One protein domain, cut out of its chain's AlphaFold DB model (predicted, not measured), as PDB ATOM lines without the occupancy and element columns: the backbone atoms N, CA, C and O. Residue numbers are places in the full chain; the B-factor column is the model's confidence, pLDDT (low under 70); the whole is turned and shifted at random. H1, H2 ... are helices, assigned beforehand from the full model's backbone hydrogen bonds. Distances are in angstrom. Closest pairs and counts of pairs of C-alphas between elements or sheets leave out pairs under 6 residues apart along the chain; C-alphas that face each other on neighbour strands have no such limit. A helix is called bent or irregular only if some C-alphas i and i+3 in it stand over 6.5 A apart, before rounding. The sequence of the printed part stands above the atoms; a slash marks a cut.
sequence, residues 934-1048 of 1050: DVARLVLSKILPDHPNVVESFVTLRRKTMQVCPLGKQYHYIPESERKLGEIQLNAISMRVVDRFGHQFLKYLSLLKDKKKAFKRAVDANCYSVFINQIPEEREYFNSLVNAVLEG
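What this domain is: This is residues 934 to 1048 of the 1050 residues of the protein "AAA domain-containing protein" of Candidatus Bathyarchaeota archaeon (UniProt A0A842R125). Five helices form an up-and-down bundle, each running against the one before it in the chain, and their contacts go round from H1 to H2, H5, H4, H3 and back to H1. A long loop, residues 964 to 990, lies at the end of the bundle where H2 ends and H3 begins, while H2 is the helix nearest the middle. The printed part has 115 residues with five named helices, H1 to H5 in chain order, and no named strand; the class is all helix. It is compact, with a radius of gyration of the C-alphas of 13.8 A and spans of 39 by 30 by 23 A.

How they stand to each other: The longest helix is H3, residues 991 to 1008, with a kink of 27 degrees near residue 1002. It touches H4, residues 1011 to 1026, closest at the C-alphas of Tyr 1004 and Ala 1014, 4.7 A apart; this hairpin has a shallow tilt of 33 degrees, only just short of steep, opposite ways. With residues 991 to 999 alone H3 touches H1, residues 934 to 943, closest at the C-alphas of Ile 943 and Gly 998, 5.9 A apart. H1 also touches residues 948 to 955 of H2, residues 948 to 963, with the C-alphas of Leu 940 and Val 951 closest at 6.0 A; they form a hairpin at 37 degrees, only just a steep tilt. H2 touches H5, residues 1032 to 1046, closest at the C-alphas of Ser 953 and Val 1045, 5.3 A apart. H4 and H5, a hairpin, touch through residues 1012 to 1016 and 1042 to 1046 alone, closest at the C-alphas of Lys 1012 and Leu 1046, 6.1 A apart. H2 and H3 are near each other, while H3 and H5 are apart. Every O i to N i+4 pair is within hydrogen-bond range in H1, H2 and H5; in H3 it is 13 of 14 and in H4 9 of 12.

Where its parts are: H1 begins at C-alpha 934, (80.000, 36.261, 65.108). H2 is 22.7 A from first to last C-alpha, H3 25.2 A, H4 22.1 A, H5 21.0 A and H1 14.4 A. H4 has a kink of 40 degrees near residue 1020 and is irregular, with C-alphas 1022 and 1025 7.7 A apart. H5 ends at C-alpha 1046, (84.247, 43.576, 83.755).

The domain as a whole: The two C-alphas farthest apart, those of Gln 970 and Lys 1009, are 41.3 A from each other. The printed part has no cut. The link from H2 to H3 is long, 27 residues, and the other three are tight. Mean pLDDT of the printed part is 89.4, and residues 981 to 983 are under 70.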
ATOM      1  N   ASP A 934      81.104  35.578  65.789       88.25
ATOM      2  CA  ASP A 934      80.000  36.261  65.108       88.25
ATOM      3  C   ASP A 934      78.660  35.563  65.362       88.25
ATOM      4  O   ASP A 934      77.644  36.228  65.550       88.25
ATOM      5  N   VAL A 935      78.657  34.227  65.442       86.12
ATOM      6  CA  VAL A 935      77.474  33.447  65.836       86.12
ATOM      7  C   VAL A 935      77.149  33.665  67.318       86.12
ATOM      8  O   VAL A 935      75.988  33.903  67.653       86.12
ATOM      9  N   ALA A 936      78.154  33.661  68.203       90.69
ATOM     10  CA  ALA A 936      77.956  33.951  69.627       90.69
ATOM     11  C   ALA A 936      77.394  35.369  69.855       90.69
ATOM     12  O   ALA A 936      76.421  35.543  70.592       90.69
ATOM     13  N   ARG A 937      77.952  36.364  69.156       93.44
ATOM     14  CA  ARG A 937      77.476  37.751  69.121       93.44
ATOM     15  C   ARG A 937      76.049  37.841  68.589       93.44
ATOM     16  O   ARG A 937      75.214  38.454  69.237       93.44
ATOM     17  N   LEU A 938      75.733  37.197  67.463       88.88
ATOM     18  CA  LEU A 938      74.388  37.210  66.873       88.88
ATOM     19  C   LEU A 938      73.322  36.642  67.823       88.88
ATOM     20  O   LEU A 938      72.224  37.192  67.900       88.88
ATOM     21  N   VAL A 939      73.624  35.554  68.539       88.94
ATOM     22  CA  VAL A 939      72.711  34.975  69.539       88.94
ATOM     23  C   VAL A 939      72.527  35.933  70.717       88.94
ATOM     24  O   VAL A 939      71.394  36.245  71.078       88.94
ATOM     25  N   LEU A 940      73.618  36.465  71.273       93.62
ATOM     26  CA  LEU A 940      73.546  37.396  72.400       93.62
ATOM     27  C   LEU A 940      72.854  38.713  72.044       93.62
ATOM     28  O   LEU A 940      72.016  39.151  72.819       93.62
ATOM     29  N   SER A 941      73.121  39.316  70.885       93.62
ATOM     30  CA  SER A 941      72.481  40.570  70.459       93.62
ATOM     31  C   SER A 941      70.976  40.427  70.210       93.62
ATOM     32  O   SER A 941      70.249  41.406  70.344       93.62
ATOM     33  N   LYS A 942      70.477  39.219  69.896       91.75
ATOM     34  CA  LYS A 942      69.028  38.937  69.853       91.75
ATOM     35  C   LYS A 942      68.396  38.910  71.252       91.75
ATOM     36  O   LYS A 942      67.231  39.266  71.385       91.75
ATOM     37  N   ILE A 943      69.140  38.476  72.274       94.06
ATOM     38  CA  ILE A 943      68.667  38.379  73.669       94.06
ATOM     39  C   ILE A 943      68.891  39.700  74.432       94.06
ATOM     40  O   ILE A 943      68.102  40.052  75.304       94.06
ATOM     41  N   LEU A 944      69.962  40.428  74.108       95.44
ATOM     42  CA  LEU A 944      70.478  41.610  74.807       95.44
ATOM     43  C   LEU A 944      70.634  42.835  73.869       95.44
ATOM     44  O   LEU A 944      71.723  43.416  73.825       95.44
ATOM     45  N   PRO A 945      69.595  43.251  73.115       93.69
ATOM     46  CA  PRO A 945      69.717  44.328  72.125       93.69
ATOM     47  C   PRO A 945      70.197  45.654  72.738       93.69
ATOM     48  O   PRO A 945      71.027  46.342  72.148       93.69
ATOM     49  N   ASP A 946      69.756  45.974  73.957       94.56
ATOM     50  CA  ASP A 946      70.072  47.232  74.649       94.56
ATOM     51  C   ASP A 946      71.424  47.221  75.391       94.56
ATOM     52  O   ASP A 946      71.770  48.179  76.093       94.56
ATOM     53  N   HIS A 947      72.198  46.130  75.310       95.06
ATOM     54  CA  HIS A 947      73.412  45.929  76.115       95.06
ATOM     55  C   HIS A 947      74.645  45.471  75.302       95.06
ATOM     56  O   HIS A 947      75.305  44.504  75.692       95.06
ATOM     57  N   PRO A 948      75.041  46.177  74.221       94.00
ATOM     58  CA  PRO A 948      76.163  45.775  73.360       94.00
ATOM     59  C   PRO A 948      77.493  45.605  74.117       94.00
ATOM     60  O   PRO A 948      78.222  44.647  73.875       94.00
ATOM     61  N   ASN A 949      77.777  46.452  75.114       93.94
ATOM     62  CA  ASN A 949      78.984  46.341  75.950       93.94
ATOM     63  C   ASN A 949      79.057  44.999  76.711       93.94
ATOM     64  O   ASN A 949      80.140  44.455  76.928       93.94
ATOM     65  N   VAL A 950      77.905  44.444  77.107       96.19
ATOM     66  CA  VAL A 950      77.801  43.144  77.791       96.19
ATOM     67  C   VAL A 950      78.007  41.995  76.806       96.19
ATOM     68  O   VAL A 950      78.699  41.033  77.142       96.19
ATOM     69  N   VAL A 951      77.463  42.118  75.589       96.56
ATOM     70  CA  VAL A 951      77.675  41.169  74.484       96.56
ATOM     71  C   VAL A 951      79.171  41.044  74.185       96.56
ATOM     72  O   VAL A 951      79.718  39.949  74.307       96.56
ATOM     73  N   GLU A 952      79.862  42.150  73.884       96.25
ATOM     74  CA  GLU A 952      81.297  42.111  73.556       96.25
ATOM     75  C   GLU A 952      82.161  41.640  74.732       96.25
ATOM     76  O   GLU A 952      83.115  40.886  74.530       96.25
ATOM     77  N   SER A 953      81.811  42.001  75.972       96.19
ATOM     78  CA  SER A 953      82.530  41.526  77.165       96.19
ATOM     79  C   SER A 953      82.420  40.006  77.338       96.19
ATOM     80  O   SER A 953      83.412  39.345  77.655       96.19
ATOM     81  N   PHE A 954      81.243  39.419  77.088       96.81
ATOM     82  CA  PHE A 954      81.052  37.968  77.184       96.81
ATOM     83  C   PHE A 954      81.662  37.209  75.996       96.81
ATOM     84  O   PHE A 954      82.290  36.168  76.193       96.81
ATOM     85  N   VAL A 955      81.557  37.744  74.775       95.94
ATOM     86  CA  VAL A 955      82.237  37.195  73.585       95.94
ATOM     87  C   VAL A 955      83.761  37.227  73.772       95.94
ATOM     88  O   VAL A 955      84.442  36.237  73.507       95.94
ATOM     89  N   THR A 956      84.305  38.305  74.342       95.50
ATOM     90  CA  THR A 956      85.732  38.404  74.693       95.50
ATOM     91  C   THR A 956      86.136  37.373  75.748       95.50
ATOM     92  O   THR A 956      87.177  36.732  75.605       95.50
ATOM     93  N   LEU A 957      85.319  37.161  76.789       95.88
ATOM     94  CA  LEU A 957      85.560  36.115  77.790       95.88
ATOM     95  C   LEU A 957      85.573  34.721  77.148       95.88
ATOM     96  O   LEU A 957      86.489  33.936  77.399       95.88
ATOM     97  N   ARG A 958      84.614  34.438  76.257       94.69
ATOM     98  CA  ARG A 958      84.559  33.194  75.481       94.69
ATOM     99  C   ARG A 958      85.826  32.992  74.653       94.69
ATOM    100  O   ARG A 958      86.465  31.949  74.802       94.69
ATOM    101  N   ARG A 959      86.252  33.986  73.864       93.88
ATOM    102  CA  ARG A 959      87.509  33.914  73.097       93.88
ATOM    103  C   ARG A 959      88.719  33.679  74.009       93.88
ATOM    104  O   ARG A 959      89.538  32.821  73.700       93.88
ATOM    105  N   LYS A 960      88.810  34.353  75.163       93.25
ATOM    106  CA  LYS A 960      89.884  34.121  76.151       93.25
ATOM    107  C   LYS A 960      89.893  32.674  76.675       93.25
ATOM    108  O   LYS A 960      90.965  32.084  76.742       93.25
ATOM    109  N   THR A 961      88.734  32.064  76.959       93.38
ATOM    110  CA  THR A 961      88.673  30.625  77.316       93.38
ATOM    111  C   THR A 961      89.055  29.701  76.154       93.38
ATOM    112  O   THR A 961      89.675  28.669  76.378       93.38
ATOM    113  N   MET A 962      88.764  30.088  74.906       91.31
ATOM    114  CA  MET A 962      89.143  29.326  73.708       91.31
ATOM    115  C   MET A 962      90.663  29.256  73.502       91.31
ATOM    116  O   MET A 962      91.174  28.233  73.048       91.31
ATOM    117  N   GLN A 963      91.392  30.326  73.846       91.31
ATOM    118  CA  GLN A 963      92.853  30.383  73.700       91.31
ATOM    119  C   GLN A 963      93.567  29.311  74.540       91.31
ATOM    120  O   GLN A 963      94.562  28.763  74.075       91.31
ATOM    121  N   VAL A 964      93.045  28.978  75.725       91.06
ATOM    122  CA  VAL A 964      93.597  27.955  76.643       91.06
ATOM    123  C   VAL A 964      92.874  26.601  76.562       91.06
ATOM    124  O   VAL A 964      93.041  25.748  77.434       91.06
ATOM    125  N   CYS A 965      92.042  26.392  75.537       88.38
ATOM    126  CA  CYS A 965      91.307  25.143  75.374       88.38
ATOM    127  C   CYS A 965      92.203  24.047  74.756       88.38
ATOM    128  O   CYS A 965      92.846  24.295  73.725       88.38
ATOM    129  N   PRO A 966      92.265  22.839  75.359       85.12
ATOM    130  CA  PRO A 966      93.219  21.796  74.972       85.12
ATOM    131  C   PRO A 966      92.780  20.940  73.776       85.12
ATOM    132  O   PRO A 966      93.506  20.030  73.382       85.12
ATOM    133  N   LEU A 967      91.605  21.194  73.192       84.75
ATOM    134  CA  LEU A 967      91.084  20.391  72.086       84.75
ATOM    135  C   LEU A 967      91.942  20.498  70.809       84.75
ATOM    136  O   LEU A 967      92.706  21.440  70.596       84.75
ATOM    137  N   GLY A 968      91.841  19.485  69.944       80.19
ATOM    138  CA  GLY A 968      92.563  19.451  68.670       80.19
ATOM    139  C   GLY A 968      92.196  20.631  67.764       80.19
ATOM    140  O   GLY A 968      91.069  21.127  67.812       80.19
ATOM    141  N   LYS A 969      93.145  21.091  66.934       82.38
ATOM    142  CA  LYS A 969      92.995  22.299  66.096       82.38
ATOM    143  C   LYS A 969      91.729  22.307  65.230       82.38
ATOM    144  O   LYS A 969      91.178  23.372  64.993       82.38
ATOM    145  N   GLN A 970      91.237  21.134  64.830       82.62
ATOM    146  CA  GLN A 970      90.005  20.965  64.058       82.62
ATOM    147  C   GLN A 970      88.738  21.501  64.750       82.62
ATOM    148  O   GLN A 970      87.774  21.841  64.074       82.62
ATOM    149  N   TYR A 971      88.724  21.606  66.087       87.19
ATOM    150  CA  TYR A 971      87.565  22.096  66.839       87.19
ATOM    151  C   TYR A 971      87.624  23.610  67.105       87.19
ATOM    152  O   TYR A 971      86.702  24.159  67.708       87.19
ATOM    153  N   HIS A 972      88.689  24.290  66.668       85.44
ATOM    154  CA  HIS A 972      88.939  25.709  66.914       85.44
ATOM    155  C   HIS A 972      88.758  26.534  65.633       85.44
ATOM    156  O   HIS A 972      89.308  26.205  64.589       85.44
ATOM    157  N   TYR A 973      88.057  27.666  65.741       84.62
ATOM    158  CA  TYR A 973      88.002  28.692  64.687       84.62
ATOM    159  C   TYR A 973      89.064  29.796  64.864       84.62
ATOM    160  O   TYR A 973      89.207  30.652  63.993       84.62
ATOM    161  N   ILE A 974      89.773  29.822  66.002       85.75
ATOM    162  CA  ILE A 974      90.863  30.779  66.249       85.75
ATOM    163  C   ILE A 974      92.183  30.260  65.649       85.75
ATOM    164  O   ILE A 974      92.427  29.052  65.712       85.75
ATOM    165  N   PRO A 975      93.053  31.135  65.106       84.25
ATOM    166  CA  PRO A 975      94.358  30.733  64.585       84.25
ATOM    167  C   PRO A 975      95.234  30.045  65.636       84.25
ATOM    168  O   PRO A 975      95.200  30.386  66.819       84.25
ATOM    169  N   GLU A 976      96.091  29.124  65.194       82.38
ATOM    170  CA  GLU A 976      97.024  28.402  66.073       82.38
ATOM    171  C   GLU A 976      97.999  29.348  66.802       82.38
ATOM    172  O   GLU A 976      98.330  29.111  67.959       82.38
ATOM    173  N   SER A 977      98.350  30.482  66.186       83.75
ATOM    174  CA  SER A 977      99.161  31.555  66.781       83.75
ATOM    175  C   SER A 977      98.496  32.305  67.944       83.75
ATOM    176  O   SER A 977      99.195  32.944  68.726       83.75
ATOM    177  N   GLU A 978      97.167  32.245  68.085       84.12
ATOM    178  CA  GLU A 978      96.447  32.823  69.230       84.12
ATOM    179  C   GLU A 978      96.286  31.835  70.397       84.12
ATOM    180  O   GLU A 978      95.830  32.220  71.479       84.12
ATOM    181  N   ARG A 979      96.642  30.557  70.204       87.12
ATOM    182  CA  ARG A 979      96.500  29.520  71.228       87.12
ATOM    183  C   ARG A 979      97.601  29.630  72.281       87.12
ATOM    184  O   ARG A 979      98.776  29.803  71.980       87.12
ATOM    185  N   LYS A 980      97.204  29.472  73.540       82.62
ATOM    186  CA  LYS A 980      98.057  29.513  74.730       82.62
ATOM    187  C   LYS A 980      98.033  28.142  75.391       82.62
ATOM    188  O   LYS A 980      97.299  27.907  76.346       82.62
ATOM    189  N   LEU A 981      98.822  27.227  74.836       65.12
ATOM    190  CA  LEU A 981      99.070  25.911  75.421       65.12
ATOM    191  C   LEU A 981      99.985  26.083  76.642       65.12
ATOM    192  O   LEU A 981     101.197  26.213  76.499       65.12
ATOM    193  N   GLY A 982      99.382  26.136  77.829       66.44
ATOM    194  CA  GLY A 982     100.070  26.228  79.117       66.44
ATOM    195  C   GLY A 982      99.580  25.171  80.109       66.44
ATOM    196  O   GLY A 982      98.784  24.296  79.763       66.44
ATOM    197  N   GLU A 983     100.057  25.264  81.352       67.56
ATOM    198  CA  GLU A 983      99.690  24.340  82.437       67.56
ATOM    199  C   GLU A 983      98.214  24.466  82.847       67.56
ATOM    200  O   GLU A 983      97.568  23.465  83.147       67.56
ATOM    201  N   ILE A 984      97.660  25.683  82.806       78.25
ATOM    202  CA  ILE A 984      96.242  25.939  83.084       78.25
ATOM    203  C   ILE A 984      95.438  25.787  81.792       78.25
ATOM    204  O   ILE A 984      95.658  26.512  80.821       78.25
ATOM    205  N   GLN A 985      94.473  24.868  81.804       85.44
ATOM    206  CA  GLN A 985      93.613  24.543  80.667       85.44
ATOM    207  C   GLN A 985      92.145  24.706  81.059       85.44
ATOM    208  O   GLN A 985      91.741  24.302  82.146       85.44
ATOM    209  N   LEU A 986      91.334  25.282  80.169       87.94
ATOM    210  CA  LEU A 986      89.898  25.475  80.388       87.94
ATOM    211  C   LEU A 986      89.100  24.979  79.178       87.94
ATOM    212  O   LEU A 986      89.495  25.190  78.033       87.94
ATOM    213  N   ASN A 987      87.936  24.376  79.406       88.38
ATOM    214  CA  ASN A 987      86.960  24.156  78.342       88.38
ATOM    215  C   ASN A 987      86.462  25.513  77.836       88.38
ATOM    216  O   ASN A 987      86.116  26.386  78.633       88.38
ATOM    217  N   ALA A 988      86.355  25.694  76.521       90.06
ATOM    218  CA  ALA A 988      85.825  26.946  76.002       90.06
ATOM    219  C   ALA A 988      84.333  27.111  76.350       90.06
ATOM    220  O   ALA A 988      83.571  26.137  76.365       90.06
ATOM    221  N   ILE A 989      83.898  28.351  76.594       93.81
ATOM    222  CA  ILE A 989      82.485  28.680  76.839       93.81
ATOM    223  C   ILE A 989      81.639  28.273  75.618       93.81
ATOM    224  O   ILE A 989      81.761  28.853  74.538       93.81
ATOM    225  N   SER A 990      80.765  27.279  75.791       92.75
ATOM    226  CA  SER A 990      79.951  26.731  74.699       92.75
ATOM    227  C   SER A 990      78.728  27.587  74.367       92.75
ATOM    228  O   SER A 990      78.261  28.380  75.188       92.75
ATOM    229  N   MET A 991      78.148  27.398  73.183       89.81
ATOM    230  CA  MET A 991      76.944  28.109  72.734       89.81
ATOM    231  C   MET A 991      75.740  27.900  73.668       89.81
ATOM    232  O   MET A 991      74.967  28.827  73.899       89.81
ATOM    233  N   ARG A 992      75.630  26.732  74.314       90.12
ATOM    234  CA  ARG A 992      74.657  26.488  75.399       90.12
ATOM    235  C   ARG A 992      74.855  27.419  76.608       90.12
ATOM    236  O   ARG A 992      73.888  27.749  77.289       90.12
ATOM    237  N   VAL A 993      76.094  27.805  76.918       93.62
ATOM    238  CA  VAL A 993      76.408  28.750  78.005       93.62
ATOM    239  C   VAL A 993      76.158  30.191  77.551       93.62
ATOM    240  O   VAL A 993      75.627  30.969  78.336       93.62
ATOM    241  N   VAL A 994      76.451  30.519  76.286       93.12
ATOM    242  CA  VAL A 994      76.132  31.814  75.646       93.12
ATOM    243  C   VAL A 994      74.631  32.133  75.746       93.12
ATOM    244  O   VAL A 994      74.260  33.178  76.278       93.12
ATOM    245  N   ASP A 995      73.773  31.206  75.316       90.12
ATOM    246  CA  ASP A 995      72.308  31.328  75.380       90.12
ATOM    247  C   ASP A 995      71.797  31.561  76.819       90.12
ATOM    248  O   ASP A 995      71.132  32.559  77.122       90.12
ATOM    249  N   ARG A 996      72.207  30.695  77.756       93.00
ATOM    250  CA  ARG A 996      71.824  30.803  79.174       93.00
ATOM    251  C   ARG A 996      72.331  32.077  79.840       93.00
ATOM    252  O   ARG A 996      71.631  32.629  80.691       93.00
ATOM    253  N   PHE A 997      73.535  32.529  79.491       96.31
ATOM    254  CA  PHE A 997      74.113  33.750  80.040       96.31
ATOM    255  C   PHE A 997      73.237  34.961  79.714       96.31
ATOM    256  O   PHE A 997      72.923  35.716  80.631       96.31
ATOM    257  N   GLY A 998      72.774  35.109  78.465       93.06
ATOM    258  CA  GLY A 998      71.915  36.230  78.065       93.06
ATOM    259  C   GLY A 998      70.647  36.332  78.920       93.06
ATOM    260  O   GLY A 998      70.374  37.369  79.527       93.06
ATOM    261  N   HIS A 999      69.917  35.224  79.066       93.38
ATOM    262  CA  HIS A 999      68.700  35.190  79.882       93.38
ATOM    263  C   HIS A 999      68.960  35.396  81.386       93.38
ATOM    264  O   HIS A 999      68.198  36.098  82.056       93.38
ATOM    265  N   GLN A1000      70.034  34.819  81.940       93.50
ATOM    266  CA  GLN A1000      70.376  35.007  83.358       93.50
ATOM    267  C   GLN A1000      70.896  36.418  83.648       93.50
ATOM    268  O   GLN A1000      70.607  36.957  84.715       93.50
ATOM    269  N   PHE A1001      71.605  37.049  82.708       96.62
ATOM    270  CA  PHE A1001      72.061  38.428  82.841       96.62
ATOM    271  C   PHE A1001      70.882  39.388  83.024       96.62
ATOM    272  O   PHE A1001      70.876  40.139  83.996       96.62
ATOM    273  N   LEU A1002      69.847  39.311  82.175       95.06
ATOM    274  CA  LEU A1002      68.636  40.134  82.323       95.06
ATOM    275  C   LEU A1002      67.953  39.918  83.682       95.06
ATOM    276  O   LEU A1002      67.539  40.877  84.336       95.06
ATOM    277  N   LYS A1003      67.883  38.662  84.143       93.81
ATOM    278  CA  LYS A1003      67.303  38.310  85.446       93.81
ATOM    279  C   LYS A1003      68.108  38.872  86.622       93.81
ATOM    280  O   LYS A1003      67.520  39.337  87.593       93.81
ATOM    281  N   TYR A1004      69.439  38.844  86.565       95.31
ATOM    282  CA  TYR A1004      70.263  39.453  87.610       95.31
ATOM    283  C   TYR A1004      70.309  40.979  87.505       95.31
ATOM    284  O   TYR A1004      70.406  41.638  88.537       95.31
ATOM    285  N   LEU A1005      70.191  41.557  86.309       95.94
ATOM    286  CA  LEU A1005      70.153  43.004  86.114       95.94
ATOM    287  C   LEU A1005      68.882  43.616  86.712       95.94
ATOM    288  O   LEU A1005      68.975  44.626  87.406       95.94
ATOM    289  N   SER A1006      67.717  42.984  86.526       93.50
ATOM    290  CA  SER A1006      66.462  43.455  87.129       93.50
ATOM    291  C   SER A1006      66.466  43.377  88.663       93.50
ATOM    292  O   SER A1006      65.909  44.257  89.321       93.50
ATOM    293  N   LEU A1007      67.142  42.375  89.237       92.38
ATOM    294  CA  LEU A1007      67.287  42.200  90.688       92.38
ATOM    295  C   LEU A1007      68.339  43.130  91.314       92.38
ATOM    296  O   LEU A1007      68.093  43.718  92.363       92.38
ATOM    297  N   LEU A1008      69.523  43.236  90.704       93.12
ATOM    298  CA  LEU A1008      70.694  43.900  91.296       93.12
ATOM    299  C   LEU A1008      70.862  45.358  90.852       93.12
ATOM    300  O   LEU A1008      71.605  46.094  91.498       93.12
ATOM    301  N   LYS A1009      70.206  45.765  89.755       92.56
ATOM    302  CA  LYS A1009      70.266  47.112  89.147       92.56
ATOM    303  C   LYS A1009      71.690  47.607  88.828       92.56
ATOM    304  O   LYS A1009      71.929  48.803  88.709       92.56
ATOM    305  N   ASP A1010      72.629  46.678  88.669       94.50
ATOM    306  CA  ASP A1010      74.062  46.918  88.479       94.50
ATOM    307  C   ASP A1010      74.581  45.935  87.418       94.50
ATOM    308  O   ASP A1010      74.563  44.718  87.632       94.50
ATOM    309  N   LYS A1011      75.031  46.457  86.267       93.94
ATOM    310  CA  LYS A1011      75.499  45.641  85.133       93.94
ATOM    311  C   LYS A1011      76.696  44.760  85.503       93.94
ATOM    312  O   LYS A1011      76.734  43.602  85.094       93.94
ATOM    313  N   LYS A1012      77.665  45.263  86.277       94.62
ATOM    314  CA  LYS A1012      78.896  44.522  86.612       94.62
ATOM    315  C   LYS A1012      78.604  43.387  87.592       94.62
ATOM    316  O   LYS A1012      79.058  42.261  87.387       94.62
ATOM    317  N   LYS A1013      77.776  43.644  88.611       93.00
ATOM    318  CA  LYS A1013      77.315  42.605  89.549       93.00
ATOM    319  C   LYS A1013      76.428  41.570  88.856       93.00
ATOM    320  O   LYS A1013      76.596  40.377  89.109       93.00
ATOM    321  N   ALA A1014      75.533  41.999  87.961       94.75
ATOM    322  CA  ALA A1014      74.694  41.097  87.175       94.75
ATOM    323  C   ALA A1014      75.515  40.207  86.232       94.75
ATOM    324  O   ALA A1014      75.287  39.001  86.195       94.75
ATOM    325  N   PHE A1015      76.517  40.770  85.545       96.44
ATOM    326  CA  PHE A1015      77.448  40.018  84.702       96.44
ATOM    327  C   PHE A1015      78.184  38.948  85.503       96.44
ATOM    328  O   PHE A1015      78.128  37.775  85.143       96.44
ATOM    329  N   LYS A1016      78.816  39.327  86.624       94.38
ATOM    330  CA  LYS A1016      79.565  38.381  87.458       94.38
ATOM    331  C   LYS A1016      78.670  37.250  87.973       94.38
ATOM    332  O   LYS A1016      78.999  36.088  87.774       94.38
ATOM    333  N   ARG A1017      77.481  37.562  88.505       92.12
ATOM    334  CA  ARG A1017      76.515  36.540  88.953       92.12
ATOM    335  C   ARG A1017      76.011  35.641  87.819       92.12
ATOM    336  O   ARG A1017      75.831  34.448  88.043       92.12
ATOM    337  N   ALA A1018      75.813  36.177  86.615       92.81
ATOM    338  CA  ALA A1018      75.443  35.384  85.445       92.81
ATOM    339  C   ALA A1018      76.590  34.472  84.970       92.81
ATOM    340  O   ALA A1018      76.329  33.342  84.561       92.81
ATOM    341  N   VAL A1019      77.849  34.914  85.061       94.75
ATOM    342  CA  VAL A1019      79.030  34.077  84.801       94.75
ATOM    343  C   VAL A1019      79.142  32.964  85.846       94.75
ATOM    344  O   VAL A1019      79.137  31.793  85.463       94.75
ATOM    345  N   ASP A1020      79.145  33.306  87.139       89.50
ATOM    346  CA  ASP A1020      79.248  32.360  88.263       89.50
ATOM    347  C   ASP A1020      78.177  31.253  88.182       89.50
ATOM    348  O   ASP A1020      78.441  30.086  88.470       89.50
ATOM    349  N   ALA A1021      76.957  31.607  87.759       86.19
ATOM    350  CA  ALA A1021      75.831  30.680  87.655       86.19
ATOM    351  C   ALA A1021      75.896  29.717  86.453       86.19
ATOM    352  O   ALA A1021      75.257  28.662  86.496       86.19
ATOM    353  N   ASN A1022      76.617  30.067  85.378       86.19
ATOM    354  CA  ASN A1022      76.564  29.343  84.098       86.19
ATOM    355  C   ASN A1022      77.901  28.745  83.640       86.19
ATOM    356  O   ASN A1022      77.889  27.754  82.913       86.19
ATOM    357  N   CYS A1023      79.042  29.305  84.049       88.69
ATOM    358  CA  CYS A1023      80.356  28.947  83.502       88.69
ATOM    359  C   CYS A1023      81.081  27.821  84.261       88.69
ATOM    360  O   CYS A1023      82.241  27.559  83.974       88.69
ATOM    361  N   TYR A1024      80.430  27.101  85.183       80.44
ATOM    362  CA  TYR A1024      81.078  26.013  85.937       80.44
ATOM    363  C   TYR A1024      81.680  24.910  85.039       80.44
ATOM    364  O   TYR A1024      82.689  24.309  85.388       80.44
ATOM    365  N   SER A1025      81.100  24.661  83.859       77.50
ATOM    366  CA  SER A1025      81.605  23.667  82.895       77.50
ATOM    367  C   SER A1025      82.893  24.075  82.161       77.50
ATOM    368  O   SER A1025      83.405  23.289  81.367       77.50
ATOM    369  N   VAL A1026      83.390  25.298  82.382       84.94
ATOM    370  CA  VAL A1026      84.673  25.798  81.853       84.94
ATOM    371  C   VAL A1026      85.860  25.123  82.554       84.94
ATOM    372  O   VAL A1026      86.917  24.960  81.955       84.94
ATOM    373  N   PHE A1027      85.682  24.679  83.800       85.38
ATOM    374  CA  PHE A1027      86.717  23.999  84.575       85.38
ATOM    375  C   PHE A1027      86.851  22.533  84.151       85.38
ATOM    376  O   PHE A1027      85.854  21.808  84.113       85.38
ATOM    377  N   ILE A1028      88.075  22.102  83.837       76.38
ATOM    378  CA  ILE A1028      88.374  20.734  83.392       76.38
ATOM    379  C   ILE A1028      88.646  19.868  84.620       76.38
ATOM    380  O   ILE A1028      87.915  18.916  84.889       76.38
ATOM    381  N   ASN A1029      89.660  20.240  85.402       74.25
ATOM    382  CA  ASN A1029      90.084  19.508  86.592       74.25
ATOM    383  C   ASN A1029      89.434  20.060  87.872       74.25
ATOM    384  O   ASN A1029      89.502  19.420  88.920       74.25
ATOM    385  N   GLN A1030      88.785  21.231  87.792       77.12
ATOM    386  CA  GLN A1030      88.093  21.913  88.902       77.12
ATOM    387  C   GLN A1030      89.015  22.338  90.059       77.12
ATOM    388  O   GLN A1030      88.527  22.656  91.150       77.12
ATOM    389  N   ILE A1031      90.323  22.399  89.789       77.88
ATOM    390  CA  ILE A1031      91.389  22.799  90.715       77.88
ATOM    391  C   ILE A1031      91.350  24.312  91.033       77.88
ATOM    392  O   ILE A1031      90.770  25.085  90.260       77.88
ATOM    393  N   PRO A1032      91.923  24.763  92.168       80.94
ATOM    394  CA  PRO A1032      91.925  26.178  92.560       80.94
ATOM    395  C   PRO A1032      92.515  27.123  91.503       80.94
ATOM    396  O   PRO A1032      91.958  28.192  91.262       80.94
ATOM    397  N   GLU A1033      93.581  26.701  90.827       83.56
ATOM    398  CA  GLU A1033      94.361  27.487  89.867       83.56
ATOM    399  C   GLU A1033      93.543  27.795  88.599       83.56
ATOM    400  O   GLU A1033      93.543  28.923  88.108       83.56
ATOM    401  N   GLU A1034      92.754  26.826  88.113       85.56
ATOM    402  CA  GLU A1034      91.788  27.034  87.022       85.56
ATOM    403  C   GLU A1034      90.744  28.101  87.397       85.56
ATOM    404  O   GLU A1034      90.369  28.933  86.565       85.56
ATOM    405  N   ARG A1035      90.277  28.100  88.655       87.81
ATOM    406  CA  ARG A1035      89.284  29.067  89.153       87.81
ATOM    407  C   ARG A1035      89.880  30.457  89.317       87.81
ATOM    408  O   ARG A1035      89.234  31.432  88.941       87.81
ATOM    409  N   GLU A1036      91.085  30.566  89.865       89.12
ATOM    410  CA  GLU A1036      91.795  31.838  90.009       89.12
ATOM    411  C   GLU A1036      92.097  32.454  88.637       89.12
ATOM    412  O   GLU A1036      91.742  33.611  88.383       89.12
ATOM    413  N   TYR A1037      92.620  31.653  87.706       92.19
ATOM    414  CA  TYR A1037      92.857  32.082  86.334       92.19
ATOM    415  C   TYR A1037      91.563  32.528  85.643       92.19
ATOM    416  O   TYR A1037      91.509  33.642  85.121       92.19
ATOM    417  N   PHE A1038      90.483  31.739  85.697       94.50
ATOM    418  CA  PHE A1038      89.200  32.146  85.114       94.50
ATOM    419  C   PHE A1038      88.645  33.430  85.750       94.50
ATOM    420  O   PHE A1038      88.190  34.319  85.032       94.50
ATOM    421  N   ASN A1039      88.745  33.586  87.073       92.88
ATOM    422  CA  ASN A1039      88.358  34.820  87.761       92.88
ATOM    423  C   ASN A1039      89.174  36.031  87.277       92.88
ATOM    424  O   ASN A1039      88.608  37.116  87.129       92.88
ATOM    425  N   SER A1040      90.466  35.859  86.968       93.56
ATOM    426  CA  SER A1040      91.281  36.912  86.348       93.56
ATOM    427  C   SER A1040      90.752  37.305  84.957       93.56
ATOM    428  O   SER A1040      90.621  38.496  84.667       93.56
ATOM    429  N   LEU A1041      90.333  36.330  84.133       94.44
ATOM    430  CA  LEU A1041      89.734  36.586  82.816       94.44
ATOM    431  C   LEU A1041      88.399  37.334  82.932       94.44
ATOM    432  O   LEU A1041      88.146  38.244  82.142       94.44
ATOM    433  N   VAL A1042      87.568  36.969  83.917       95.19
ATOM    434  CA  VAL A1042      86.285  37.626  84.217       95.19
ATOM    435  C   VAL A1042      86.507  39.067  84.671       95.19
ATOM    436  O   VAL A1042      85.894  39.982  84.120       95.19
ATOM    437  N   ASN A1043      87.412  39.300  85.623       92.50
ATOM    438  CA  ASN A1043      87.742  40.651  86.083       92.50
ATOM    439  C   ASN A1043      88.253  41.522  84.918       92.50
ATOM    440  O   ASN A1043      87.768  42.637  84.737       92.50
ATOM    441  N   ALA A1044      89.108  40.972  84.050       92.44
ATOM    442  CA  ALA A1044      89.641  41.648  82.865       92.44
ATOM    443  C   ALA A1044      88.627  41.883  81.720       92.44
ATOM    444  O   ALA A1044      89.010  42.422  80.682       92.44
ATOM    445  N   VAL A1045      87.364  41.445  81.836       94.44
ATOM    446  CA  VAL A1045      86.271  41.871  80.931       94.44
ATOM    447  C   VAL A1045      85.223  42.741  81.632       94.44
ATOM    448  O   VAL A1045      84.542  43.514  80.967       94.44
ATOM    449  N   LEU A1046      85.130  42.699  82.968       90.88
ATOM    450  CA  LEU A1046      84.247  43.576  83.755       90.88
ATOM    451  C   LEU A1046      84.600  45.069  83.625       90.88
ATOM    452  O   LEU A1046      83.763  45.932  83.904       90.88
ATOM    453  N   GLU A1047      85.823  45.400  83.212       82.69
ATOM    454  CA  GLU A1047      86.245  46.775  82.924       82.69
ATOM    455  C   GLU A1047      85.488  47.377  81.730       82.69
ATOM    456  O   GLU A1047      85.049  48.522  81.825       82.69
ATOM    457  N   GLY A1048      85.214  46.585  80.684       78.38
ATOM    458  CA  GLY A1048      84.489  47.010  79.477       78.38
ATOM    459  C   GLY A1048      82.979  47.226  79.658       78.38
ATOM    460  O   GLY A1048      82.300  47.671  78.734       78.38
TER     461      GLY A1048